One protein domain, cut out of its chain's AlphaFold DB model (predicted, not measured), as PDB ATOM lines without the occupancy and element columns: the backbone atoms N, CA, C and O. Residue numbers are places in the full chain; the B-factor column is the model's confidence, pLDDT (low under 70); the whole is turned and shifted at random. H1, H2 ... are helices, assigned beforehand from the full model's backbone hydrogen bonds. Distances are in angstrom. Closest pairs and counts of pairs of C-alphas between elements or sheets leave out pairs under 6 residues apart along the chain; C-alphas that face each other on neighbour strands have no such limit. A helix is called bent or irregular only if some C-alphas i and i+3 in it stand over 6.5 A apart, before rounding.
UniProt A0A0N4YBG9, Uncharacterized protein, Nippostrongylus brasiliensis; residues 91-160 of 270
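AT A GLANCE: This is residues 91 to 160 of the 270 residues of an uncharacterized protein of Nippostrongylus brasiliensis (UniProt A0A0N4YBG9). Two helical hairpins, H1 with H2 and H3 with H4, pack on each other, H1 on H3 and H2 on H4, making a four-cornered ring of helices. The long link between the hairpins, residues 113 to 136, passes from the end of H2 across the end at which the hairpins open, and its loop round residues 130 to 133 reaches out beyond H1 and H3 before the chain turns back into H3. The printed part has 70 residues, with four named helices in the order H1, H2, H3, H4 and no named strand; its class is all helix. It is compact, with a radius of gyration of the C-alphas of 10.6 A, and its outline is rounded, with spans of 27 by 27 by 17 A.

HOW THE PARTS SIT: H1, residues 92 to 103, and H2, residues 106 to 112, touch, and their closest C-alphas, those of Ala 100 and Leu 109, are 5.6 A apart. They run opposite ways at a shallow tilt of 10 degrees and form a helical hairpin. H3, residues 137 to 142, touches H1, with the C-alphas of Ile 98 and Pro 137 the closest at 5.2 A. H1 and H3 run the same way at a shallow tilt of 18 degrees. H2 and H3, which follow each other in the chain, are apart. H4, residues 147 to 158, touches H3 with residues 149 to 153 alone, and the closest C-alphas, those of Ala 141 and Arg 150, are 5.5 A apart. H3 and H4 run opposite ways at a steep tilt of 45 degrees and form the second helical hairpin. H4 also touches H2, where the C-alphas of Leu 106 and Val 149 are the closest at 6.5 A. H2 and H4 run the same way at a shallow tilt of 21 degrees. H1 and H4 are close but not clearly touching, with 2 pairs of C-alphas within 8 A, the closest being those of Val 101 and Val 149 at 6.6 A. The helix packing is mostly aligned: of the 4 pairs that touch, 3 are at a shallow tilt. In H1, H2, H3 and H4 every pair of O i and N i+4 is within hydrogen-bond range.

IN THESE COORDINATES: H1 runs from Thr 92, whose C-alpha is at (24.224, 32.841, 47.646), to Arg 103, 16.7 A from first to last C-alpha. After the 2 residues 104 and 105, H2 runs from Leu 106 to Leu 112 and measures 9.9 A between its first and last C-alphas. Residues 113 to 136 follow with no named element. H3 begins at Pro 137, with its C-alpha at (15.294, 25.899, 43.320), and ends at Ile 142, 8.7 A on. H4 begins at Asp 147 and ends at Ser 158, whose C-alpha is at (3.889, 33.573, 41.816); its first and last C-alphas are 16.8 A apart. No helix is bent.

THE WHOLE: The two C-alphas farthest apart in the domain are those of Ala 132 and Gln 159, at 28.9 A. The first and last printed C-alphas, those of Ile 91 and Leu 160, are 16.3 A apart. The printed part has no cut. The link from H2 to H3 is long, with 24 residues, and its C-alphas lie 6 to 17 A from the mean of all C-alphas. The links from H1 to H2 and from H3 to H4 are tight, with 2 and 4 residues. The mean pLDDT of the printed part is 86.9, and the model's confidence is under 70 at residues 130 to 133, within the long link.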
ATOM      1  N   ILE A  91      23.628  36.278  45.206       76.88
ATOM      2  CA  ILE A  91      23.651  34.985  44.511       76.88
ATOM      3  C   ILE A  91      23.592  33.813  45.501       76.88
ATOM      4  O   ILE A  91      22.934  32.800  45.252       76.88
ATOM      5  N   THR A  92      24.251  33.926  46.656       80.69
ATOM      6  CA  THR A  92      24.224  32.841  47.646       80.69
ATOM      7  C   THR A  92      22.856  32.641  48.301       80.69
ATOM      8  O   THR A  92      22.597  31.536  48.782       80.69
ATOM      9  N   ASN A  93      21.950  33.629  48.250       85.44
ATOM     10  CA  ASN A  93      20.571  33.458  48.726       85.44
ATOM     11  C   ASN A  93      19.833  32.353  47.966       85.44
ATOM     12  O   ASN A  93      18.979  31.688  48.545       85.44
ATOM     13  N   VAL A  94      20.200  32.089  46.709       86.12
ATOM     14  CA  VAL A  94      19.606  30.997  45.926       86.12
ATOM     15  C   VAL A  94      20.001  29.627  46.483       86.12
ATOM     16  O   VAL A  94      19.192  28.705  46.536       86.12
ATOM     17  N   ARG A  95      21.231  29.495  46.991       86.06
ATOM     18  CA  ARG A  95      21.675  28.264  47.664       86.06
ATOM     19  C   ARG A  95      20.978  28.091  49.012       86.06
ATOM     20  O   ARG A  95      20.602  26.978  49.365       86.06
ATOM     21  N   LEU A  96      20.765  29.193  49.737       87.69
ATOM     22  CA  LEU A  96      19.974  29.186  50.970       87.69
ATOM     23  C   LEU A  96      18.511  28.817  50.706       87.69
ATOM     24  O   LEU A  96      17.917  28.106  51.508       87.69
ATOM     25  N   LEU A  97      17.955  29.216  49.561       89.94
ATOM     26  CA  LEU A  97      16.614  28.815  49.147       89.94
ATOM     27  C   LEU A  97      16.530  27.303  48.919       89.94
ATOM     28  O   LEU A  97      15.666  26.650  49.496       89.94
ATOM     29  N   ILE A  98      17.465  26.730  48.156       89.56
ATOM     30  CA  ILE A  98      17.549  25.272  47.958       89.56
ATOM     31  C   ILE A  98      17.641  24.549  49.307       89.56
ATOM     32  O   ILE A  98      16.945  23.563  49.545       89.56
ATOM     33  N   ARG A  99      18.467  25.061  50.221       88.69
ATOM     34  CA  ARG A  99      18.601  24.520  51.575       88.69
ATOM     35  C   ARG A  99      17.302  24.591  52.375       88.69
ATOM     36  O   ARG A  99      16.958  23.599  53.015       88.69
ATOM     37  N   ALA A 100      16.599  25.721  52.348       90.44
ATOM     38  CA  ALA A 100      15.325  25.887  53.041       90.44
ATOM     39  C   ALA A 100      14.289  24.874  52.533       90.44
ATOM     40  O   ALA A 100      13.605  24.244  53.337       90.44
ATOM     41  N   VAL A 101      14.250  24.634  51.217       91.50
ATOM     42  CA  VAL A 101      13.371  23.628  50.602       91.50
ATOM     43  C   VAL A 101      13.755  22.206  51.027       91.50
ATOM     44  O   VAL A 101      12.881  21.445  51.435       91.50
ATOM     45  N   ILE A 102      15.045  21.846  51.004       88.94
ATOM     46  CA  ILE A 102      15.513  20.507  51.423       88.94
ATOM     47  C   ILE A 102      15.182  20.237  52.894       88.94
ATOM     48  O   ILE A 102      14.808  19.120  53.248       88.94
ATOM     49  N   ARG A 103      15.327  21.247  53.758       88.69
ATOM     50  CA  ARG A 103      15.054  21.123  55.199       88.69
ATOM     51  C   ARG A 103      13.584  21.277  55.561       88.69
ATOM     52  O   ARG A 103      13.212  20.962  56.684       88.69
ATOM     53  N   GLY A 104      12.777  21.785  54.638       89.50
ATOM     54  CA  GLY A 104      11.398  22.170  54.891       89.50
ATOM     55  C   GLY A 104      11.241  23.333  55.874       89.50
ATOM     56  O   GLY A 104      10.239  23.404  56.581       89.50
ATOM     57  N   ASP A 105      12.213  24.246  55.931       90.62
ATOM     58  CA  ASP A 105      12.131  25.439  56.778       90.62
ATOM     59  C   ASP A 105      11.277  26.523  56.100       90.62
ATOM     60  O   ASP A 105      11.751  27.321  55.287       90.62
ATOM     61  N   LEU A 106       9.993  26.560  56.462       92.12
ATOM     62  CA  LEU A 106       9.027  27.535  55.947       92.12
ATOM     63  C   LEU A 106       9.359  28.979  56.348       92.12
ATOM     64  O   LEU A 106       9.043  29.918  55.613       92.12
ATOM     65  N   LYS A 107       9.999  29.183  57.505       91.62
ATOM     66  CA  LYS A 107      10.337  30.524  57.993       91.62
ATOM     67  C   LYS A 107      11.473  31.109  57.165       91.62
ATOM     68  O   LYS A 107      11.402  32.271  56.755       91.62
ATOM     69  N   GLU A 108      12.500  30.307  56.895       89.31
ATOM     70  CA  GLU A 108      13.598  30.711  56.018       89.31
ATOM     71  C   GLU A 108      13.116  30.905  54.573       89.31
ATOM     72  O   GLU A 108      13.477  31.902  53.943       89.31
ATOM     73  N   LEU A 109      12.228  30.031  54.087       92.31
ATOM     74  CA  LEU A 109      11.622  30.138  52.759       92.31
ATOM     75  C   LEU A 109      10.892  31.477  52.560       92.31
ATOM     76  O   LEU A 109      11.203  32.215  51.623       92.31
ATOM     77  N   ARG A 110       9.982  31.835  53.477       92.19
ATOM     78  CA  ARG A 110       9.240  33.110  53.431       92.19
ATOM     79  C   ARG A 110      10.158  34.325  53.548       92.19
ATOM     80  O   ARG A 110       9.952  35.324  52.866       92.19
ATOM     81  N   ARG A 111      11.207  34.243  54.377       90.56
ATOM     82  CA  ARG A 111      12.205  35.318  54.515       90.56
ATOM     83  C   ARG A 111      12.931  35.586  53.195       90.56
ATOM     84  O   ARG A 111      13.183  36.747  52.863       90.56
ATOM     85  N   LEU A 112      13.297  34.528  52.477       89.69
ATOM     86  CA  LEU A 112      14.058  34.613  51.232       89.69
ATOM     87  C   LEU A 112      13.177  35.019  50.043       89.69
ATOM     88  O   LEU A 112      13.544  35.929  49.301       89.69
ATOM     89  N   MET A 113      12.000  34.410  49.896       89.94
ATOM     90  CA  MET A 113      11.058  34.673  48.797       89.94
ATOM     91  C   MET A 113      10.041  35.767  49.140       89.94
ATOM     92  O   MET A 113       8.856  35.659  48.839       89.94
ATOM     93  N   ASN A 114      10.505  36.836  49.787       86.75
ATOM     94  CA  ASN A 114       9.652  37.981  50.084       86.75
ATOM     95  C   ASN A 114       9.171  38.659  48.781       86.75
ATOM     96  O   ASN A 114      10.012  38.908  47.908       86.75
ATOM     97  N   PRO A 115       7.887  39.066  48.673       81.75
ATOM     98  CA  PRO A 115       7.331  39.717  47.474       81.75
ATOM     99  C   PRO A 115       8.077  40.986  47.030       81.75
ATOM    100  O   PRO A 115       8.108  41.341  45.850       81.75
ATOM    101  N   ASP A 116       8.751  41.660  47.965       77.50
ATOM    102  CA  ASP A 116       9.599  42.819  47.675       77.50
ATOM    103  C   ASP A 116      10.769  42.495  46.724       77.50
ATOM    104  O   ASP A 116      11.341  43.404  46.104       77.50
ATOM    105  N   GLY A 117      11.155  41.217  46.607       74.38
ATOM    106  CA  GLY A 117      12.294  40.771  45.803       74.38
ATOM    107  C   GLY A 117      13.610  41.368  46.307       74.38
ATOM    108  O   GLY A 117      14.413  41.884  45.532       74.38
ATOM    109  N   ARG A 118      13.797  41.423  47.635       79.44
ATOM    110  CA  ARG A 118      15.043  41.937  48.236       79.44
ATOM    111  C   ARG A 118      16.192  40.942  48.112       79.44
ATOM    112  O   ARG A 118      17.319  41.371  47.887       79.44
ATOM    113  N   TYR A 119      15.892  39.651  48.256       83.31
ATOM    114  CA  TYR A 119      16.894  38.590  48.356       83.31
ATOM    115  C   TYR A 119      16.972  37.694  47.122       83.31
ATOM    116  O   TYR A 119      18.045  37.154  46.866       83.31
ATOM    117  N   ILE A 120      15.856  37.513  46.405       86.56
ATOM    118  CA  ILE A 120      15.727  36.588  45.275       86.56
ATOM    119  C   ILE A 120      14.845  37.223  44.195       86.56
ATOM    120  O   ILE A 120      13.800  37.798  44.507       86.56
ATOM    121  N   ASP A 121      15.282  37.090  42.944       85.88
ATOM    122  CA  ASP A 121      14.529  37.452  41.741       85.88
ATOM    123  C   ASP A 121      13.862  36.202  41.133       85.88
ATOM    124  O   ASP A 121      14.300  35.070  41.365       85.88
ATOM    125  N   LEU A 122      12.816  36.382  40.320       86.31
ATOM    126  CA  LEU A 122      12.097  35.260  39.699       86.31
ATOM    127  C   LEU A 122      13.007  34.404  38.800       86.31
ATOM    128  O   LEU A 122      12.931  33.174  38.831       86.31
ATOM    129  N   SER A 123      13.894  35.044  38.036       83.31
ATOM    130  CA  SER A 123      14.890  34.382  37.183       83.31
ATOM    131  C   SER A 123      15.802  33.452  37.984       83.31
ATOM    132  O   SER A 123      16.081  32.331  37.561       83.31
ATOM    133  N   ALA A 124      16.184  33.864  39.192       83.38
ATOM    134  CA  ALA A 124      17.088  33.113  40.048       83.38
ATOM    135  C   ALA A 124      16.496  31.774  40.532       83.38
ATOM    136  O   ALA A 124      17.238  30.869  40.901       83.38
ATOM    137  N   CYS A 125      15.169  31.605  40.484       86.81
ATOM    138  CA  CYS A 125      14.512  30.330  40.794       86.81
ATOM    139  C   CYS A 125      14.730  29.262  39.705       86.81
ATOM    140  O   CYS A 125      14.609  28.064  39.977       86.81
ATOM    141  N   ARG A 126      15.057  29.693  38.478       85.38
ATOM    142  CA  ARG A 126      15.256  28.833  37.299       85.38
ATOM    143  C   ARG A 126      16.726  28.564  36.989       85.38
ATOM    144  O   ARG A 126      17.019  27.667  36.210       85.38
ATOM    145  N   THR A 127      17.642  29.314  37.589       79.50
ATOM    146  CA  THR A 127      19.078  29.218  37.308       79.50
ATOM    147  C   THR A 127      19.796  28.407  38.385       79.50
ATOM    148  O   THR A 127      19.491  28.505  39.576       79.50
ATOM    149  N   SER A 128      20.775  27.603  37.971       78.94
ATOM    150  CA  SER A 128      21.683  26.927  38.897       78.94
ATOM    151  C   SER A 128      22.846  27.845  39.271       78.94
ATOM    152  O   SER A 128      23.512  28.408  38.407       78.94
ATOM    153  N   TYR A 129      23.104  27.994  40.572       71.81
ATOM    154  CA  TYR A 129      24.151  28.886  41.094       71.81
ATOM    155  C   TYR A 129      25.243  28.155  41.876       71.81
ATOM    156  O   TYR A 129      26.108  28.796  42.487       71.81
ATOM    157  N   SER A 130      25.211  26.825  41.933       68.94
ATOM    158  CA  SER A 130      26.202  26.034  42.659       68.94
ATOM    159  C   SER A 130      26.944  25.115  41.702       68.94
ATOM    160  O   SER A 130      26.351  24.298  41.019       68.94
ATOM    161  N   PHE A 131      28.274  25.192  41.711       66.38
ATOM    162  CA  PHE A 131      29.091  24.192  41.024       66.38
ATOM    163  C   PHE A 131      28.949  22.804  41.671       66.38
ATOM    164  O   PHE A 131      29.030  21.788  40.999       66.38
ATOM    165  N   ALA A 132      28.733  22.760  42.989       66.12
ATOM    166  CA  ALA A 132      28.590  21.507  43.725       66.12
ATOM    167  C   ALA A 132      27.190  20.885  43.598       66.12
ATOM    168  O   ALA A 132      27.011  19.731  43.967       66.12
ATOM    169  N   ASP A 133      26.197  21.653  43.143       69.94
ATOM    170  CA  ASP A 133      24.818  21.190  43.001       69.94
ATOM    171  C   ASP A 133      24.188  21.862  41.781       69.94
ATOM    172  O   ASP A 133      23.897  23.057  41.804       69.94
ATOM    173  N   SER A 134      23.996  21.091  40.714       79.88
ATOM    174  CA  SER A 134      23.448  21.588  39.453       79.88
ATOM    175  C   SER A 134      21.940  21.842  39.509       79.88
ATOM    176  O   SER A 134      21.389  22.409  38.567       79.88
ATOM    177  N   ARG A 135      21.257  21.464  40.596       84.12
ATOM    178  CA  ARG A 135      19.803  21.602  40.709       84.12
ATOM    179  C   ARG A 135      19.381  23.062  40.870       84.12
ATOM    180  O   ARG A 135      20.062  23.874  41.494       84.12
ATOM    181  N   THR A 136      18.210  23.372  40.330       89.44
ATOM    182  CA  THR A 136      17.564  24.676  40.465       89.44
ATOM    183  C   THR A 136      16.622  24.658  41.670       89.44
ATOM    184  O   THR A 136      16.128  23.593  42.048       89.44
ATOM    185  N   PRO A 137      16.324  25.814  42.286       90.25
ATOM    186  CA  PRO A 137      15.294  25.899  43.320       90.25
ATOM    187  C   PRO A 137      13.961  25.273  42.889       90.25
ATOM    188  O   PRO A 137      13.353  24.529  43.655       90.25
ATOM    189  N   ASP A 138      13.566  25.493  41.631       91.56
ATOM    190  CA  ASP A 138      12.370  24.887  41.045       91.56
ATOM    191  C   ASP A 138      12.431  23.358  41.033       91.56
ATOM    192  O   ASP A 138      11.483  22.706  41.474       91.56
ATOM    193  N   SER A 139      13.536  22.769  40.566       91.19
ATOM    194  CA  SER A 139      13.638  21.309  40.502       91.19
ATOM    195  C   SER A 139      13.645  20.683  41.895       91.19
ATOM    196  O   SER A 139      13.012  19.649  42.109       91.19
ATOM    197  N   VAL A 140      14.283  21.332  42.870       91.00
ATOM    198  CA  VAL A 140      14.313  20.856  44.258       91.00
ATOM    199  C   VAL A 140      12.935  20.958  44.914       91.00
ATOM    200  O   VAL A 140      12.543  20.035  45.624       91.00
ATOM    201  N   ALA A 141      12.174  22.024  44.655       91.75
ATOM    202  CA  ALA A 141      10.820  22.178  45.188       91.75
ATOM    203  C   ALA A 141       9.848  21.133  44.624       91.75
ATOM    204  O   ALA A 141       9.075  20.543  45.385       91.75
ATOM    205  N   ILE A 142       9.924  20.848  43.318       91.81
ATOM    206  CA  ILE A 142       9.104  19.816  42.659       91.81
ATOM    207  C   ILE A 142       9.397  18.432  43.244       91.81
ATOM    208  O   ILE A 142       8.469  17.687  43.557       91.81
ATOM    209  N   LEU A 143      10.682  18.112  43.419       89.75
ATOM    210  CA  LEU A 143      11.148  16.827  43.947       89.75
ATOM    211  C   LEU A 143      11.035  16.715  45.474       89.75
ATOM    212  O   LEU A 143      11.343  15.662  46.037       89.75
ATOM    213  N   SER A 144      10.626  17.782  46.163       90.25
ATOM    214  CA  SER A 144      10.468  17.747  47.611       90.25
ATOM    215  C   SER A 144       9.306  16.826  48.002       90.25
ATOM    216  O   SER A 144       8.239  16.840  47.392       90.25
ATOM    217  N   LYS A 145       9.522  16.014  49.042       90.81
ATOM    218  CA  LYS A 145       8.499  15.109  49.597       90.81
ATOM    219  C   LYS A 145       7.503  15.824  50.521       90.81
ATOM    220  O   LYS A 145       6.566  15.199  50.996       90.81
ATOM    221  N   ASN A 146       7.742  17.098  50.836       93.44
ATOM    222  CA  ASN A 146       6.930  17.869  51.768       93.44
ATOM    223  C   ASN A 146       5.962  18.771  50.993       93.44
ATOM    224  O   ASN A 146       6.353  19.814  50.466       93.44
ATOM    225  N   ASP A 147       4.691  18.372  50.962       91.94
ATOM    226  CA  ASP A 147       3.645  19.071  50.215       91.94
ATOM    227  C   ASP A 147       3.414  20.503  50.694       91.94
ATOM    228  O   ASP A 147       3.204  21.392  49.868       91.94
ATOM    229  N   ALA A 148       3.525  20.754  52.001       92.75
ATOM    230  CA  ALA A 148       3.343  22.090  52.559       92.75
ATOM    231  C   ALA A 148       4.419  23.058  52.045       92.75
ATOM    232  O   ALA A 148       4.115  24.173  51.623       92.75
ATOM    233  N   VAL A 149       5.677  22.608  52.014       94.00
ATOM    234  CA  VAL A 149       6.814  23.392  51.500       94.00
ATOM    235  C   VAL A 149       6.673  23.623  50.003       94.00
ATOM    236  O   VAL A 149       6.901  24.734  49.531       94.00
ATOM    237  N   ARG A 150       6.258  22.594  49.258       93.50
ATOM    238  CA  ARG A 150       6.039  22.683  47.814       93.50
ATOM    239  C   ARG A 150       4.957  23.707  47.468       93.50
ATOM    240  O   ARG A 150       5.188  24.571  46.624       93.50
ATOM    241  N   GLN A 151       3.805  23.649  48.135       94.19
ATOM    242  CA  GLN A 151       2.703  24.593  47.915       94.19
ATOM    243  C   GLN A 151       3.095  26.027  48.289       94.19
ATOM    244  O   GLN A 151       2.869  26.950  47.505       94.19
ATOM    245  N   GLU A 152       3.734  26.216  49.446       93.94
ATOM    246  CA  GLU A 152       4.236  27.524  49.881       93.94
ATOM    247  C   GLU A 152       5.258  28.098  48.900       93.94
ATOM    248  O   GLU A 152       5.150  29.260  48.516       93.94
ATOM    249  N   TYR A 153       6.208  27.287  48.433       95.19
ATOM    250  CA  TYR A 153       7.217  27.714  47.468       95.19
ATOM    251  C   TYR A 153       6.577  28.263  46.187       95.19
ATOM    252  O   TYR A 153       6.900  29.372  45.759       95.19
ATOM    253  N   PHE A 154       5.635  27.525  45.589       94.12
ATOM    254  CA  PHE A 154       4.985  27.965  44.350       94.12
ATOM    255  C   PHE A 154       4.060  29.164  44.555       94.12
ATOM    256  O   PHE A 154       4.005  30.039  43.688       94.12
ATOM    257  N   LYS A 155       3.401  29.251  45.713       94.19
ATOM    258  CA  LYS A 155       2.612  30.423  46.105       94.19
ATOM    259  C   LYS A 155       3.481  31.672  46.250       94.19
ATOM    260  O   LYS A 155       3.095  32.739  45.790       94.19
ATOM    261  N   LEU A 156       4.652  31.559  46.873       92.75
ATOM    262  CA  LEU A 156       5.577  32.686  47.028       92.75
ATOM    263  C   LEU A 156       6.215  33.067  45.692       92.75
ATOM    264  O   LEU A 156       6.367  34.247  45.389       92.75
ATOM    265  N   LYS A 157       6.536  32.078  44.853       91.25
ATOM    266  CA  LYS A 157       7.099  32.305  43.521       91.25
ATOM    267  C   LYS A 157       6.166  33.112  42.621       91.25
ATOM    268  O   LYS A 157       6.647  33.995  41.918       91.25
ATOM    269  N   SER A 158       4.861  32.831  42.634       90.12
ATOM    270  CA  SER A 158       3.889  33.573  41.816       90.12
ATOM    271  C   SER A 158       3.711  35.027  42.262       90.12
ATOM    272  O   SER A 158       3.280  35.860  41.472       90.12
ATOM    273  N   GLN A 159       4.083  35.346  43.503       90.31
ATOM    274  CA  GLN A 159       4.055  36.701  44.055       90.31
ATOM    275  C   GLN A 159       5.339  37.497  43.767       90.31
ATOM    276  O   GLN A 159       5.396  38.694  44.059       90.31
ATOM    277  N   LEU A 160       6.382  36.865  43.212       87.81
ATOM    278  CA  LEU A 160       7.613  37.555  42.827       87.81
ATOM    279  C   LEU A 160       7.397  38.374  41.549       87.81
ATOM    280  O   LEU A 160       6.753  37.935  40.600       87.81
TER     281      LEU A 160